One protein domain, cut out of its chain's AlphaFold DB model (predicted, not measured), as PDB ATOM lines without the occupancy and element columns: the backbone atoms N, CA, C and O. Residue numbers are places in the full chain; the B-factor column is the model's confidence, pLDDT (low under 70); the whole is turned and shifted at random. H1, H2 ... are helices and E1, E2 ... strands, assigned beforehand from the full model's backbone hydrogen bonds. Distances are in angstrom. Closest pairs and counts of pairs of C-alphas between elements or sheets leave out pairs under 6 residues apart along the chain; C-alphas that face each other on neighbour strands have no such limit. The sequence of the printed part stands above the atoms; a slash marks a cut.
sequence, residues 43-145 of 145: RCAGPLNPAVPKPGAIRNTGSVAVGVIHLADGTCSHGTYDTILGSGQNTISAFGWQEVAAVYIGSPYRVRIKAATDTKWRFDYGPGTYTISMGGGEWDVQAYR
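What this domain is: This is residues 43 to 145 of the 145 residues of an uncharacterized protein of Actinophytocola oryzae (UniProt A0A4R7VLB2). With little regular structure, the domain is a small sandwich of two four-stranded sheets, with short H1 beside edge strands E1 and E3. The 103 printed residues run E1 E2 E3 H1 E4 E5 E6 E7 E8; the sheets are E1 E8 E5 E6, mixed, and E3 E2 E4 E7, antiparallel. It is mostly strand and compact, radius of gyration of the C-alphas 12.2 A, spanning 34 by 28 by 22 A.

Where its parts are: E1 is residues 58 to 60, from C-alpha 58 at (108.865, 111.140, 227.552); E2 66 to 69; E3 83 to 85; H1 91 to 95; E4 102 to 105; E5 110 to 115, 17.4 A long; E6 123 to 125; E7 128 to 131; E8 139 to 144, 16.5 A long, ending at C-alpha 144 at (97.347, 111.819, 215.921).

How they stand to each other: The sheets' best planes are 16 degrees apart. E1 and E8 are parallel, N 59 and O 139 2.8 A apart, within hydrogen-bond range. E2 and E4 are antiparallel, N 67 and O 104 within range at 3.0 A. H1, its O i to N i+4 pair within range, only grazes both sheets.

The domain as a whole: The printed part has no cut. The link E2 to E3 is long. Residues 43 to 55, 71 to 79 and 133 to 136 have pLDDT under 70.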
ATOM      1  N   ARG A  43     116.297 103.673 211.690       59.53
ATOM      2  CA  ARG A  43     116.934 103.778 213.010       59.53
ATOM      3  C   ARG A  43     118.306 104.444 212.908       59.53
ATOM      4  O   ARG A  43     119.014 104.215 211.928       59.53
ATOM      5  N   CYS A  44     118.689 105.223 213.913       65.25
ATOM      6  CA  CYS A  44     120.023 105.813 213.962       65.25
ATOM      7  C   CYS A  44     121.103 104.723 214.025       65.25
ATOM      8  O   CYS A  44     120.938 103.704 214.700       65.25
ATOM      9  N   ALA A  45     122.209 104.937 213.312       52.38
ATOM     10  CA  ALA A  45     123.362 104.048 213.304       52.38
ATOM     11  C   ALA A  45     124.534 104.745 214.007       52.38
ATOM     12  O   ALA A  45     125.244 105.536 213.394       52.38
ATOM     13  N   GLY A  46     124.738 104.466 215.294       48.53
ATOM     14  CA  GLY A  46     125.881 105.011 216.022       48.53
ATOM     15  C   GLY A  46     125.819 104.777 217.533       48.53
ATOM     16  O   GLY A  46     124.731 104.608 218.085       48.53
ATOM     17  N   PRO A  47     126.976 104.726 218.216       44.09
ATOM     18  CA  PRO A  47     127.029 104.744 219.665       44.09
ATOM     19  C   PRO A  47     126.702 106.146 220.195       44.09
ATOM     20  O   PRO A  47     127.379 107.126 219.906       44.09
ATOM     21  N   LEU A  48     125.674 106.164 221.026       48.50
ATOM     22  CA  LEU A  48     125.161 107.242 221.860       48.50
ATOM     23  C   LEU A  48     126.252 108.168 222.488       48.50
ATOM     24  O   LEU A  48     126.956 107.745 223.405       48.50
ATOM     25  N   ASN A  49     126.355 109.447 222.067       43.59
ATOM     26  CA  ASN A  49     127.260 110.468 222.658       43.59
ATOM     27  C   ASN A  49     126.556 111.420 223.676       43.59
ATOM     28  O   ASN A  49     125.557 112.058 223.335       43.59
ATOM     29  N   PRO A  50     127.050 111.570 224.926       48.44
ATOM     30  CA  PRO A  50     126.314 112.194 226.041       48.44
ATOM     31  C   PRO A  50     126.217 113.741 226.105       48.44
ATOM     32  O   PRO A  50     125.727 114.247 227.112       48.44
ATOM     33  N   ALA A  51     126.641 114.519 225.105       43.34
ATOM     34  CA  ALA A  51     127.037 115.924 225.337       43.34
ATOM     35  C   ALA A  51     126.022 117.065 225.041       43.34
ATOM     36  O   ALA A  51     126.424 118.228 225.074       43.34
ATOM     37  N   VAL A  52     124.733 116.816 224.777       51.69
ATOM     38  CA  VAL A  52     123.749 117.900 224.505       51.69
ATOM     39  C   VAL A  52     122.815 118.092 225.707       51.69
ATOM     40  O   VAL A  52     122.454 117.084 226.303       51.69
ATOM     41  N   PRO A  53     122.420 119.322 226.105       50.12
ATOM     42  CA  PRO A  53     121.469 119.543 227.197       50.12
ATOM     43  C   PRO A  53     120.165 118.798 226.924       50.12
ATOM     44  O   PRO A  53     119.526 119.036 225.897       50.12
ATOM     45  N   LYS A  54     119.792 117.881 227.820       61.25
ATOM     46  CA  LYS A  54     118.698 116.949 227.555       61.25
ATOM     47  C   LYS A  54     117.449 117.323 228.342       61.25
ATOM     48  O   LYS A  54     117.523 117.588 229.541       61.25
ATOM     49  N   PRO A  55     116.292 117.355 227.684       67.00
ATOM     50  CA  PRO A  55     115.011 117.426 228.364       67.00
ATOM     51  C   PRO A  55     114.761 116.085 229.072       67.00
ATOM     52  O   PRO A  55     115.359 115.059 228.725       67.00
ATOM     53  N   GLY A  56     113.874 116.082 230.063       78.69
ATOM     54  CA  GLY A  56     113.573 114.854 230.792       78.69
ATOM     55  C   GLY A  56     112.758 113.836 229.984       78.69
ATOM     56  O   GLY A  56     112.551 113.968 228.776       78.69
ATOM     57  N   ALA A  57     112.335 112.780 230.673       88.31
ATOM     58  CA  ALA A  57     111.703 111.604 230.086       88.31
ATOM     59  C   ALA A  57     110.434 111.916 229.280       88.31
ATOM     60  O   ALA A  57     109.751 112.910 229.513       88.31
ATOM     61  N   ILE A  58     110.077 111.017 228.364       90.75
ATOM     62  CA  ILE A  58     108.865 111.140 227.552       90.75
ATOM     63  C   ILE A  58     107.867 110.051 227.923       90.75
ATOM     64  O   ILE A  58     108.230 108.880 228.040       90.75
ATOM     65  N   ARG A  59     106.592 110.427 228.015       93.50
ATOM     66  CA  ARG A  59     105.440 109.540 228.135       93.50
ATOM     67  C   ARG A  59     104.542 109.681 226.915       93.50
ATOM     68  O   ARG A  59     104.004 110.751 226.641       93.50
ATOM     69  N   ASN A  60     104.349 108.589 226.184       93.50
ATOM     70  CA  ASN A  60     103.404 108.554 225.080       93.50
ATOM     71  C   ASN A  60     101.992 108.331 225.623       93.50
ATOM     72  O   ASN A  60     101.593 107.206 225.912       93.50
ATOM     73  N   THR A  61     101.225 109.406 225.758       93.75
ATOM     74  CA  THR A  61      99.823 109.353 226.193       93.75
ATOM     75  C   THR A  61      98.857 109.155 225.024       93.75
ATOM     76  O   THR A  61      97.645 109.103 225.223       93.75
ATOM     77  N   GLY A  62      99.367 109.118 223.792       88.31
ATOM     78  CA  GLY A  62      98.587 108.867 222.588       88.31
ATOM     79  C   GLY A  62      98.384 107.384 222.304       88.31
ATOM     80  O   GLY A  62      99.040 106.530 222.886       88.31
ATOM     81  N   SER A  63      97.502 107.098 221.345       86.12
ATOM     82  CA  SER A  63      97.250 105.751 220.814       86.12
ATOM     83  C   SER A  63      98.185 105.357 219.663       86.12
ATOM     84  O   SER A  63      98.087 104.252 219.140       86.12
ATOM     85  N   VAL A  64      99.081 106.258 219.247       87.62
ATOM     86  CA  VAL A  64      99.994 106.114 218.105       87.62
ATOM     87  C   VAL A  64     101.422 106.069 218.633       87.62
ATOM     88  O   VAL A  64     101.811 106.913 219.441       87.62
ATOM     89  N   ALA A  65     102.212 105.089 218.195       89.12
ATOM     90  CA  ALA A  65     103.603 104.975 218.623       89.12
ATOM     91  C   ALA A  65     104.468 106.082 217.995       89.12
ATOM     92  O   ALA A  65     104.267 106.439 216.832       89.12
ATOM     93  N   VAL A  66     105.438 106.602 218.748       88.25
ATOM     94  CA  VAL A  66     106.303 107.719 218.331       88.25
ATOM     95  C   VAL A  66     107.765 107.290 218.294       88.25
ATOM     96  O   VAL A  66     108.181 106.441 219.081       88.25
ATOM     97  N   GLY A  67     108.555 107.858 217.384       88.75
ATOM     98  CA  GLY A  67     110.006 107.685 217.417       88.75
ATOM     99  C   GLY A  67     110.602 108.560 218.515       88.75
ATOM    100  O   GLY A  67     110.216 109.718 218.647       88.75
ATOM    101  N   VAL A  68     111.534 108.031 219.298       86.50
ATOM    102  CA  VAL A  68     112.274 108.790 220.314       86.50
ATOM    103  C   VAL A  68     113.771 108.706 220.047       86.50
ATOM    104  O   VAL A  68     114.276 107.682 219.584       86.50
ATOM    105  N   ILE A  69     114.462 109.807 220.326       83.69
ATOM    106  CA  ILE A  69     115.905 109.977 220.152       83.69
ATOM    107  C   ILE A  69     116.475 110.325 221.523       83.69
ATOM    108  O   ILE A  69     116.173 111.388 222.060       83.69
ATOM    109  N   HIS A  70     117.267 109.429 222.099       75.44
ATOM    110  CA  HIS A  70     117.876 109.588 223.414       75.44
ATOM    111  C   HIS A  70     118.934 110.695 223.389       75.44
ATOM    112  O   HIS A  70     118.911 111.582 224.241       75.44
ATOM    113  N   LEU A  71     119.825 110.683 222.390       69.06
ATOM    114  CA  LEU A  71     120.952 111.610 222.282       69.06
ATOM    115  C   LEU A  71     120.972 112.259 220.896       69.06
ATOM    116  O   LEU A  71     121.107 111.585 219.884       69.06
ATOM    117  N   ALA A  72     120.849 113.586 220.843       58.06
ATOM    118  CA  ALA A  72     121.024 114.349 219.610       58.06
ATOM    119  C   ALA A  72     122.519 114.594 219.372       58.06
ATOM    120  O   ALA A  72     123.007 115.711 219.496       58.06
ATOM    121  N   ASP A  73     123.266 113.541 219.068       54.78
ATOM    122  CA  ASP A  73     124.701 113.614 218.768       54.78
ATOM    123  C   ASP A  73     125.016 113.969 217.304       54.78
ATOM    124  O   ASP A  73     126.172 113.969 216.885       54.78
ATOM    125  N   GLY A  74     123.978 114.278 216.523       54.03
ATOM    126  CA  GLY A  74     124.071 114.555 215.093       54.03
ATOM    127  C   GLY A  74     124.051 113.306 214.208       54.03
ATOM    128  O   GLY A  74     123.913 113.456 212.998       54.03
ATOM    129  N   THR A  75     124.121 112.090 214.772       57.03
ATOM    130  CA  THR A  75     123.930 110.840 214.010       57.03
ATOM    131  C   THR A  75     122.451 110.552 213.749       57.03
ATOM    132  O   THR A  75     122.099 110.001 212.706       57.03
ATOM    133  N   CYS A  76     121.576 111.007 214.648       60.09
ATOM    134  CA  CYS A  76     120.131 111.034 214.453       60.09
ATOM    135  C   CYS A  76     119.678 112.329 213.757       60.09
ATOM    136  O   CYS A  76     119.366 113.325 214.413       60.09
ATOM    137  N   SER A  77     119.637 112.331 212.423       58.72
ATOM    138  CA  SER A  77     119.100 113.437 211.612       58.72
ATOM    139  C   SER A  77     117.614 113.251 211.257       58.72
ATOM    140  O   SER A  77     117.010 112.222 211.564       58.72
ATOM    141  N   HIS A  78     116.999 114.241 210.596       59.62
ATOM    142  CA  HIS A  78     115.606 114.184 210.124       59.62
ATOM    143  C   HIS A  78     115.239 112.828 209.502       59.62
ATOM    144  O   HIS A  78     115.936 112.342 208.613       59.62
ATOM    145  N   GLY A  79     114.134 112.231 209.959       61.38
ATOM    146  CA  GLY A  79     113.701 110.918 209.473       61.38
ATOM    147  C   GLY A  79     114.405 109.733 210.131       61.38
ATOM    148  O   GLY A  79     114.252 108.609 209.649       61.38
ATOM    149  N   THR A  80     115.149 109.957 211.220       73.50
ATOM    150  CA  THR A  80     115.754 108.885 212.015       73.50
ATOM    151  C   THR A  80     115.426 108.978 213.501       73.50
ATOM    152  O   THR A  80     115.091 110.050 214.004       73.50
ATOM    153  N   TYR A  81     115.445 107.833 214.185       78.56
ATOM    154  CA  TYR A  81     115.146 107.703 215.614       78.56
ATOM    155  C   TYR A  81     115.904 106.520 216.235       78.56
ATOM    156  O   TYR A  81     116.265 105.582 215.530       78.56
ATOM    157  N   ASP A  82     116.111 106.504 217.552       79.25
ATOM    158  CA  ASP A  82     116.806 105.387 218.213       79.25
ATOM    159  C   ASP A  82     115.873 104.186 218.404       79.25
ATOM    160  O   ASP A  82     116.186 103.029 218.089       79.25
ATOM    161  N   THR A  83     114.676 104.462 218.923       83.00
ATOM    162  CA  THR A  83     113.660 103.441 219.183       83.00
ATOM    163  C   THR A  83     112.239 103.996 219.091       83.00
ATOM    164  O   THR A  83     112.020 105.202 218.993       83.00
ATOM    165  N   ILE A  84     111.262 103.092 219.092       87.94
ATOM    166  CA  ILE A  84     109.839 103.424 219.063       87.94
ATOM    167  C   ILE A  84     109.296 103.344 220.484       87.94
ATOM    168  O   ILE A  84     109.348 102.278 221.093       87.94
ATOM    169  N   LEU A  85     108.716 104.437 220.975       88.94
ATOM    170  CA  LEU A  85     107.938 104.462 222.207       88.94
ATOM    171  C   LEU A  85     106.469 104.148 221.893       88.94
ATOM    172  O   LEU A  85     105.763 104.936 221.253       88.94
ATOM    173  N   GLY A  86     106.010 102.980 222.336       87.06
ATOM    174  CA  GLY A  86     104.638 102.526 222.149       87.06
ATOM    175  C   GLY A  86     103.616 103.373 222.911       87.06
ATOM    176  O   GLY A  86     103.948 104.117 223.831       87.06
ATOM    177  N   SER A  87     102.351 103.247 222.514       89.06
ATOM    178  CA  SER A  87     101.209 103.868 223.197       89.06
ATOM    179  C   SER A  87     101.184 103.505 224.685       89.06
ATOM    180  O   SER A  87     101.302 102.332 225.035       89.06
ATOM    181  N   GLY A  88     100.979 104.492 225.556       88.00
ATOM    182  CA  GLY A  88     100.889 104.319 227.009       88.00
ATOM    183  C   GLY A  88     102.222 104.056 227.719       88.00
ATOM    184  O   GLY A  88     102.231 103.882 228.936       88.00
ATOM    185  N   GLN A  89     103.343 104.015 226.995       92.38
ATOM    186  CA  GLN A  89     104.661 103.767 227.579       92.38
ATOM    187  C   GLN A  89     105.365 105.070 227.970       92.38
ATOM    188  O   GLN A  89     105.083 106.135 227.416       92.38
ATOM    189  N   ASN A  90     106.335 104.972 228.882       91.38
ATOM    190  CA  ASN A  90     107.310 106.034 229.121       91.38
ATOM    191  C   ASN A  90     108.736 105.532 228.849       91.38
ATOM    192  O   ASN A  90     109.000 104.329 228.878       91.38
ATOM    193  N   THR A  91     109.660 106.446 228.569       87.81
ATOM    194  CA  THR A  91     111.037 106.091 228.195       87.81
ATOM    195  C   THR A  91     111.862 105.519 229.345       87.81
ATOM    196  O   THR A  91     112.791 104.752 229.094       87.81
ATOM    197  N   ILE A  92     111.504 105.813 230.597       86.44
ATOM    198  CA  ILE A  92     112.163 105.261 231.789       86.44
ATOM    199  C   ILE A  92     111.837 103.770 231.937       86.44
ATOM    200  O   ILE A  92     112.738 102.954 232.075       86.44
ATOM    201  N   SER A  93     110.562 103.390 231.886       85.38
ATOM    202  CA  SER A  93     110.109 102.011 232.066       85.38
ATOM    203  C   SER A  93     110.321 101.162 230.817       85.38
ATOM    204  O   SER A  93     110.571  99.967 230.939       85.38
ATOM    205  N   ALA A  94     110.260 101.762 229.624       84.69
ATOM    206  CA  ALA A  94     110.499 101.043 228.379       84.69
ATOM    207  C   ALA A  94     111.994 100.833 228.088       84.69
ATOM    208  O   ALA A  94     112.361  99.772 227.584       84.69
ATOM    209  N   PHE A  95     112.850 101.825 228.383       82.31
ATOM    210  CA  PHE A  95     114.253 101.837 227.931       82.31
ATOM    211  C   PHE A  95     115.277 102.220 229.012       82.31
ATOM    212  O   PHE A  95     116.477 102.160 228.754       82.31
ATOM    213  N   GLY A  96     114.843 102.639 230.204       81.94
ATOM    214  CA  GLY A  96     115.727 103.182 231.239       81.94
ATOM    215  C   GLY A  96     116.180 104.624 230.983       81.94
ATOM    216  O   GLY A  96     117.114 105.087 231.633       81.94
ATOM    217  N   TRP A  97     115.561 105.343 230.039       83.62
ATOM    218  CA  TRP A  97     115.998 106.686 229.645       83.62
ATOM    219  C   TRP A  97     115.271 107.764 230.442       83.62
ATOM    220  O   TRP A  97     114.072 108.002 230.259       83.62
ATOM    221  N   GLN A  98     116.028 108.439 231.304       83.38
ATOM    222  CA  GLN A  98     115.573 109.609 232.062       83.38
ATOM    223  C   GLN A  98     115.545 110.888 231.222       83.38
ATOM    224  O   GLN A  98     114.946 111.880 231.629       83.38
ATOM    225  N   GLU A  99     116.178 110.849 230.053       80.06
ATOM    226  CA  GLU A  99     116.405 111.989 229.181       80.06
ATOM    227  C   GLU A  99     116.147 111.583 227.730       80.06
ATOM    228  O   GLU A  99     116.455 110.457 227.339       80.06
ATOM    229  N   VAL A 100     115.570 112.478 226.926       81.94
ATOM    230  CA  VAL A 100     115.272 112.195 225.511       81.94
ATOM    231  C   VAL A 100     115.474 113.445 224.673       81.94
ATOM    232  O   VAL A 100     114.651 114.344 224.700       81.94
ATOM    233  N   ALA A 101     116.530 113.513 223.874       79.62
ATOM    234  CA  ALA A 101     116.829 114.699 223.080       79.62
ATOM    235  C   ALA A 101     115.705 115.143 222.117       79.62
ATOM    236  O   ALA A 101     115.469 116.344 221.963       79.62
ATOM    237  N   ALA A 102     115.013 114.210 221.455       81.94
ATOM    238  CA  ALA A 102     113.993 114.562 220.466       81.94
ATOM    239  C   ALA A 102     112.927 113.481 220.240       81.94
ATOM    240  O   ALA A 102     113.100 112.307 220.572       81.94
ATOM    241  N   VAL A 103     111.825 113.892 219.612       86.38
ATOM    242  CA  VAL A 103     110.746 113.019 219.129       86.38
ATOM    243  C   VAL A 103     110.676 113.098 217.618       86.38
ATOM    244  O   VAL A 103     110.734 114.186 217.052       86.38
ATOM    245  N   TYR A 104     110.500 111.953 216.968       86.75
ATOM    246  CA  TYR A 104     110.247 111.861 215.540       86.75
ATOM    247  C   TYR A 104     108.831 111.356 215.244       86.75
ATOM    248  O   TYR A 104     108.350 110.383 215.836       86.75
ATOM    249  N   ILE A 105     108.190 112.006 214.273       88.00
ATOM    250  CA  ILE A 105     106.830 111.737 213.812       88.00
ATOM    251  C   ILE A 105     106.843 111.674 212.292       88.00
ATOM    252  O   ILE A 105     107.186 112.649 211.628       88.00
ATOM    253  N   GLY A 106     106.464 110.534 211.726       83.81
ATOM    254  CA  GLY A 106     106.328 110.394 210.282       83.81
ATOM    255  C   GLY A 106     104.955 110.830 209.774       83.81
ATOM    256  O   GLY A 106     103.968 110.893 210.507       83.81
ATOM    257  N   SER A 107     104.896 111.110 208.475       80.81
ATOM    258  CA  SER A 107     103.651 111.417 207.769       80.81
ATOM    259  C   SER A 107     102.681 110.223 207.811       80.81
ATOM    260  O   SER A 107     103.136 109.079 207.747       80.81
ATOM    261  N   PRO A 108     101.353 110.437 207.901       87.31
ATOM    262  CA  PRO A 108     100.627 111.716 207.927       87.31
ATOM    263  C   PRO A 108     100.362 112.248 209.347       87.31
ATOM    264  O   PRO A 108      99.426 113.014 209.547       87.31
ATOM    265  N   TYR A 109     101.121 111.803 210.347       86.62
ATOM    266  CA  TYR A 109     100.817 112.102 211.739       86.62
ATOM    267  C   TYR A 109     101.322 113.483 212.163       86.62
ATOM    268  O   TYR A 109     102.338 113.984 211.685       86.62
ATOM    269  N   ARG A 110     100.603 114.073 213.111       90.56
ATOM    270  CA  ARG A 110     100.986 115.247 213.888       90.56
ATOM    271  C   ARG A 110     101.309 114.822 215.312       90.56
ATOM    272  O   ARG A 110     100.872 113.757 215.749       90.56
ATOM    273  N   VAL A 111     102.036 115.651 216.052       89.50
ATOM    274  CA  VAL A 111     102.279 115.453 217.484       89.50
ATOM    275  C   VAL A 111     101.955 116.696 218.269       89.50
ATOM    276  O   VAL A 111     102.298 117.808 217.878       89.50
ATOM    277  N   ARG A 112     101.347 116.484 219.429       92.00
ATOM    278  CA  ARG A 112     101.239 117.507 220.456       92.00
ATOM    279  C   ARG A 112     102.055 117.145 221.681       92.00
ATOM    280  O   ARG A 112     102.183 115.965 222.010       92.00
ATOM    281  N   ILE A 113     102.626 118.166 222.318       90.12
ATOM    282  CA  ILE A 113     103.567 118.020 223.436       90.12
ATOM    283  C   ILE A 113     103.200 118.991 224.567       90.12
ATOM    284  O   ILE A 113     102.802 120.136 224.317       90.12
ATOM    285  N   LYS A 114     103.320 118.533 225.814       90.31
ATOM    286  CA  LYS A 114     103.205 119.348 227.036       90.31
ATOM    287  C   LYS A 114     104.088 118.785 228.146       90.31
ATOM    288  O   LYS A 114     104.434 117.606 228.100       90.31
ATOM    289  N   ALA A 115     104.406 119.587 229.161       89.12
ATOM    290  CA  ALA A 115     104.995 119.028 230.375       89.12
ATOM    291  C   ALA A 115     103.969 118.097 231.043       89.12
ATOM    292  O   ALA A 115     102.768 118.372 231.008       89.12
ATOM    293  N   ALA A 116     104.411 117.008 231.672       88.31
ATOM    294  CA  ALA A 116     103.511 116.055 232.329       88.31
ATOM    295  C   ALA A 116     102.690 116.700 233.463       88.31
ATOM    296  O   ALA A 116     101.590 116.247 233.779       88.31
ATOM    297  N   THR A 117     103.206 117.783 234.050       88.44
ATOM    298  CA  THR A 117     102.538 118.591 235.077       88.44
ATOM    299  C   THR A 117     101.547 119.609 234.507       88.44
ATOM    300  O   THR A 117     100.743 120.159 235.259       88.44
ATOM    301  N   ASP A 118     101.562 119.864 233.197       89.25
ATOM    302  CA  ASP A 118     100.643 120.802 232.565       89.25
ATOM    303  C   ASP A 118      99.290 120.167 232.251       89.25
ATOM    304  O   ASP A 118      99.161 118.997 231.876       89.25
ATOM    305  N   THR A 119      98.255 121.002 232.277       87.25
ATOM    306  CA  THR A 119      96.895 120.629 231.872       87.25
ATOM    307  C   THR A 119      96.599 120.931 230.401       87.25
ATOM    308  O   THR A 119      95.644 120.388 229.850       87.25
ATOM    309  N   LYS A 120      97.419 121.760 229.739       88.81
ATOM    310  CA  LYS A 120      97.215 122.206 228.351       88.81
ATOM    311  C   LYS A 120      98.347 121.751 227.435       88.81
ATOM    312  O   LYS A 120      99.516 121.796 227.811       88.81
ATOM    313  N   TRP A 121      97.988 121.363 226.212       87.94
ATOM    314  CA  TRP A 121      98.939 121.125 225.126       87.94
ATOM    315  C   TRP A 121      99.574 122.444 224.695       87.94
ATOM    316  O   TRP A 121      98.858 123.418 224.468       87.94
ATOM    317  N   ARG A 122     100.907 122.487 224.629       80.62
ATOM    318  CA  ARG A 122     101.650 123.716 224.311       80.62
ATOM    319  C   ARG A 122     102.100 123.775 222.861       80.62
ATOM    320  O   ARG A 122     102.231 124.860 222.307       80.62
ATOM    321  N   PHE A 123     102.322 122.613 222.259       84.69
ATOM    322  CA  PHE A 123     102.868 122.505 220.917       84.69
ATOM    323  C   PHE A 123     102.039 121.544 220.084       84.69
ATOM    324  O   PHE A 123     101.561 120.546 220.617       84.69
ATOM    325  N   ASP A 124     101.894 121.862 218.801       88.88
ATOM    326  CA  ASP A 124     101.253 121.052 217.769       88.88
ATOM    327  C   ASP A 124     102.143 121.136 216.532       88.88
ATOM    328  O   ASP A 124     102.311 122.205 215.936       88.88
ATOM    329  N   TYR A 125     102.749 120.011 216.185       86.31
ATOM    330  CA  TYR A 125     103.700 119.914 215.102       86.31
ATOM    331  C   TYR A 125     103.250 118.893 214.065       86.31
ATOM    332  O   TYR A 125     102.618 117.888 214.388       86.31
ATOM    333  N   GLY A 126     103.587 119.157 212.804       86.38
ATOM    334  CA  GLY A 126     103.406 118.199 211.718       86.38
ATOM    335  C   GLY A 126     104.403 117.033 211.779       86.38
ATOM    336  O   GLY A 126     105.025 116.787 212.812       86.38
ATOM    337  N   PRO A 127     104.572 116.310 210.666       85.50
ATOM    338  CA  PRO A 127     105.633 115.324 210.533       85.50
ATOM    339  C   PRO A 127     107.022 115.971 210.625       85.50
ATOM    340  O   PRO A 127     107.272 117.002 209.997       85.50
ATOM    341  N   GLY A 128     107.942 115.343 211.353       82.19
ATOM    342  CA  GLY A 128     109.308 115.827 211.525       82.19
ATOM    343  C   GLY A 128     109.981 115.331 212.802       82.19
ATOM    344  O   GLY A 128     109.424 114.525 213.550       82.19
ATOM    345  N   THR A 129     111.199 115.824 213.032       83.38
ATOM    346  CA  THR A 129     111.952 115.628 214.277       83.38
ATOM    347  C   THR A 129     111.887 116.909 215.101       83.38
ATOM    348  O   THR A 129     112.206 117.981 214.593       83.38
ATOM    349  N   TYR A 130     111.509 116.800 216.372       81.50
ATOM    350  CA  TYR A 130     111.347 117.930 217.282       81.50
ATOM    351  C   TYR A 130     112.193 117.716 218.526       81.50
ATOM    352  O   TYR A 130     111.952 116.786 219.297       81.50
ATOM    353  N   THR A 131     113.185 118.583 218.721       79.44
ATOM    354  CA  THR A 131     113.966 118.619 219.957       79.44
ATOM    355  C   THR A 131     113.067 119.041 221.101       79.44
ATOM    356  O   THR A 131     112.407 120.082 221.029       79.44
ATOM    357  N   ILE A 132     113.066 118.267 222.176       73.19
ATOM    358  CA  ILE A 132     112.464 118.733 223.415       73.19
ATOM    359  C   ILE A 132     113.591 119.503 224.122       73.19
ATOM    360  O   ILE A 132     114.655 118.971 224.379       73.19
ATOM    361  N   SER A 133     113.457 120.812 224.328       62.94
ATOM    362  CA  SER A 133     114.502 121.599 225.021       62.94
ATOM    363  C   SER A 133     113.932 122.462 226.144       62.94
ATOM    364  O   SER A 133     114.555 123.423 226.588       62.94
ATOM    365  N   MET A 134     112.712 122.158 226.589       56.19
ATOM    366  CA  MET A 134     111.883 123.108 227.333       56.19
ATOM    367  C   MET A 134     111.910 122.913 228.850       56.19
ATOM    368  O   MET A 134     110.908 123.126 229.526       56.19
ATOM    369  N   GLY A 135     113.085 122.570 229.380       58.84
ATOM    370  CA  GLY A 135     113.318 122.350 230.808       58.84
ATOM    371  C   GLY A 135     113.313 120.871 231.202       58.84
ATOM    372  O   GLY A 135     112.780 120.012 230.495       58.84
ATOM    373  N   GLY A 136     113.964 120.570 232.328       66.50
ATOM    374  CA  GLY A 136     113.985 119.225 232.908       66.50
ATOM    375  C   GLY A 136     112.598 118.791 233.398       66.50
ATOM    376  O   GLY A 136     111.777 119.629 233.767       66.50
ATOM    377  N   GLY A 137     112.340 117.482 233.404       79.56
ATOM    378  CA  GLY A 137     111.060 116.892 233.822       79.56
ATOM    379  C   GLY A 137     110.420 115.999 232.755       79.56
ATOM    380  O   GLY A 137     110.889 115.945 231.623       79.56
ATOM    381  N   GLU A 138     109.371 115.266 233.130       87.94
ATOM    382  CA  GLU A 138     108.660 114.348 232.228       87.94
ATOM    383  C   GLU A 138     107.726 115.112 231.268       87.94
ATOM    384  O   GLU A 138     107.080 116.090 231.658       87.94
ATOM    385  N   TRP A 139     107.631 114.656 230.020       90.44
ATOM    386  CA  TRP A 139     106.839 115.259 228.945       90.44
ATOM    387  C   TRP A 139     105.795 114.286 228.417       90.44
ATOM    388  O   TRP A 139     106.120 113.157 228.056       90.44
ATOM    389  N   ASP A 140     104.552 114.746 228.292       92.75
ATOM    390  CA  ASP A 140     103.512 113.998 227.594       92.75
ATOM    391  C   ASP A 140     103.587 114.296 226.100       92.75
ATOM    392  O   ASP A 140     103.603 115.458 225.680       92.75
ATOM    393  N   VAL A 141     103.581 113.238 225.296       92.38
ATOM    394  CA  VAL A 141     103.502 113.309 223.839       92.38
ATOM    395  C   VAL A 141     102.310 112.510 223.346       92.38
ATOM    396  O   VAL A 141     101.986 111.441 223.865       92.38
ATOM    397  N   GLN A 142     101.650 113.027 222.320       92.38
ATOM    398  CA  GLN A 142     100.543 112.339 221.679       92.38
ATOM    399  C   GLN A 142     100.580 112.573 220.180       92.38
ATOM    400  O   GLN A 142     100.412 113.704 219.723       92.38
ATOM    401  N   ALA A 143     100.745 111.487 219.428       89.94
ATOM    402  CA  ALA A 143     100.593 111.503 217.984       89.94
ATOM    403  C   ALA A 143      99.138 111.237 217.560       89.94
ATOM    404  O   ALA A 143      98.429 110.449 218.193       89.94
ATOM    405  N   TYR A 144      98.693 111.915 216.503       86.62
ATOM    406  CA  TYR A 144      97.347 111.819 215.921       86.62
ATOM    407  C   TYR A 144      97.387 112.110 214.415       86.62
ATOM    408  O   TYR A 144      98.416 112.544 213.905       86.62
ATOM    409  N   ARG A 145      96.301 111.810 213.697       85.25
ATOM    410  CA  ARG A 145      96.117 112.208 212.292       85.25
ATOM    411  C   ARG A 145      95.272 113.465 212.212       85.25
ATOM    412  O   ARG A 145      94.335 113.561 213.034       85.25
TER     413      ARG A 145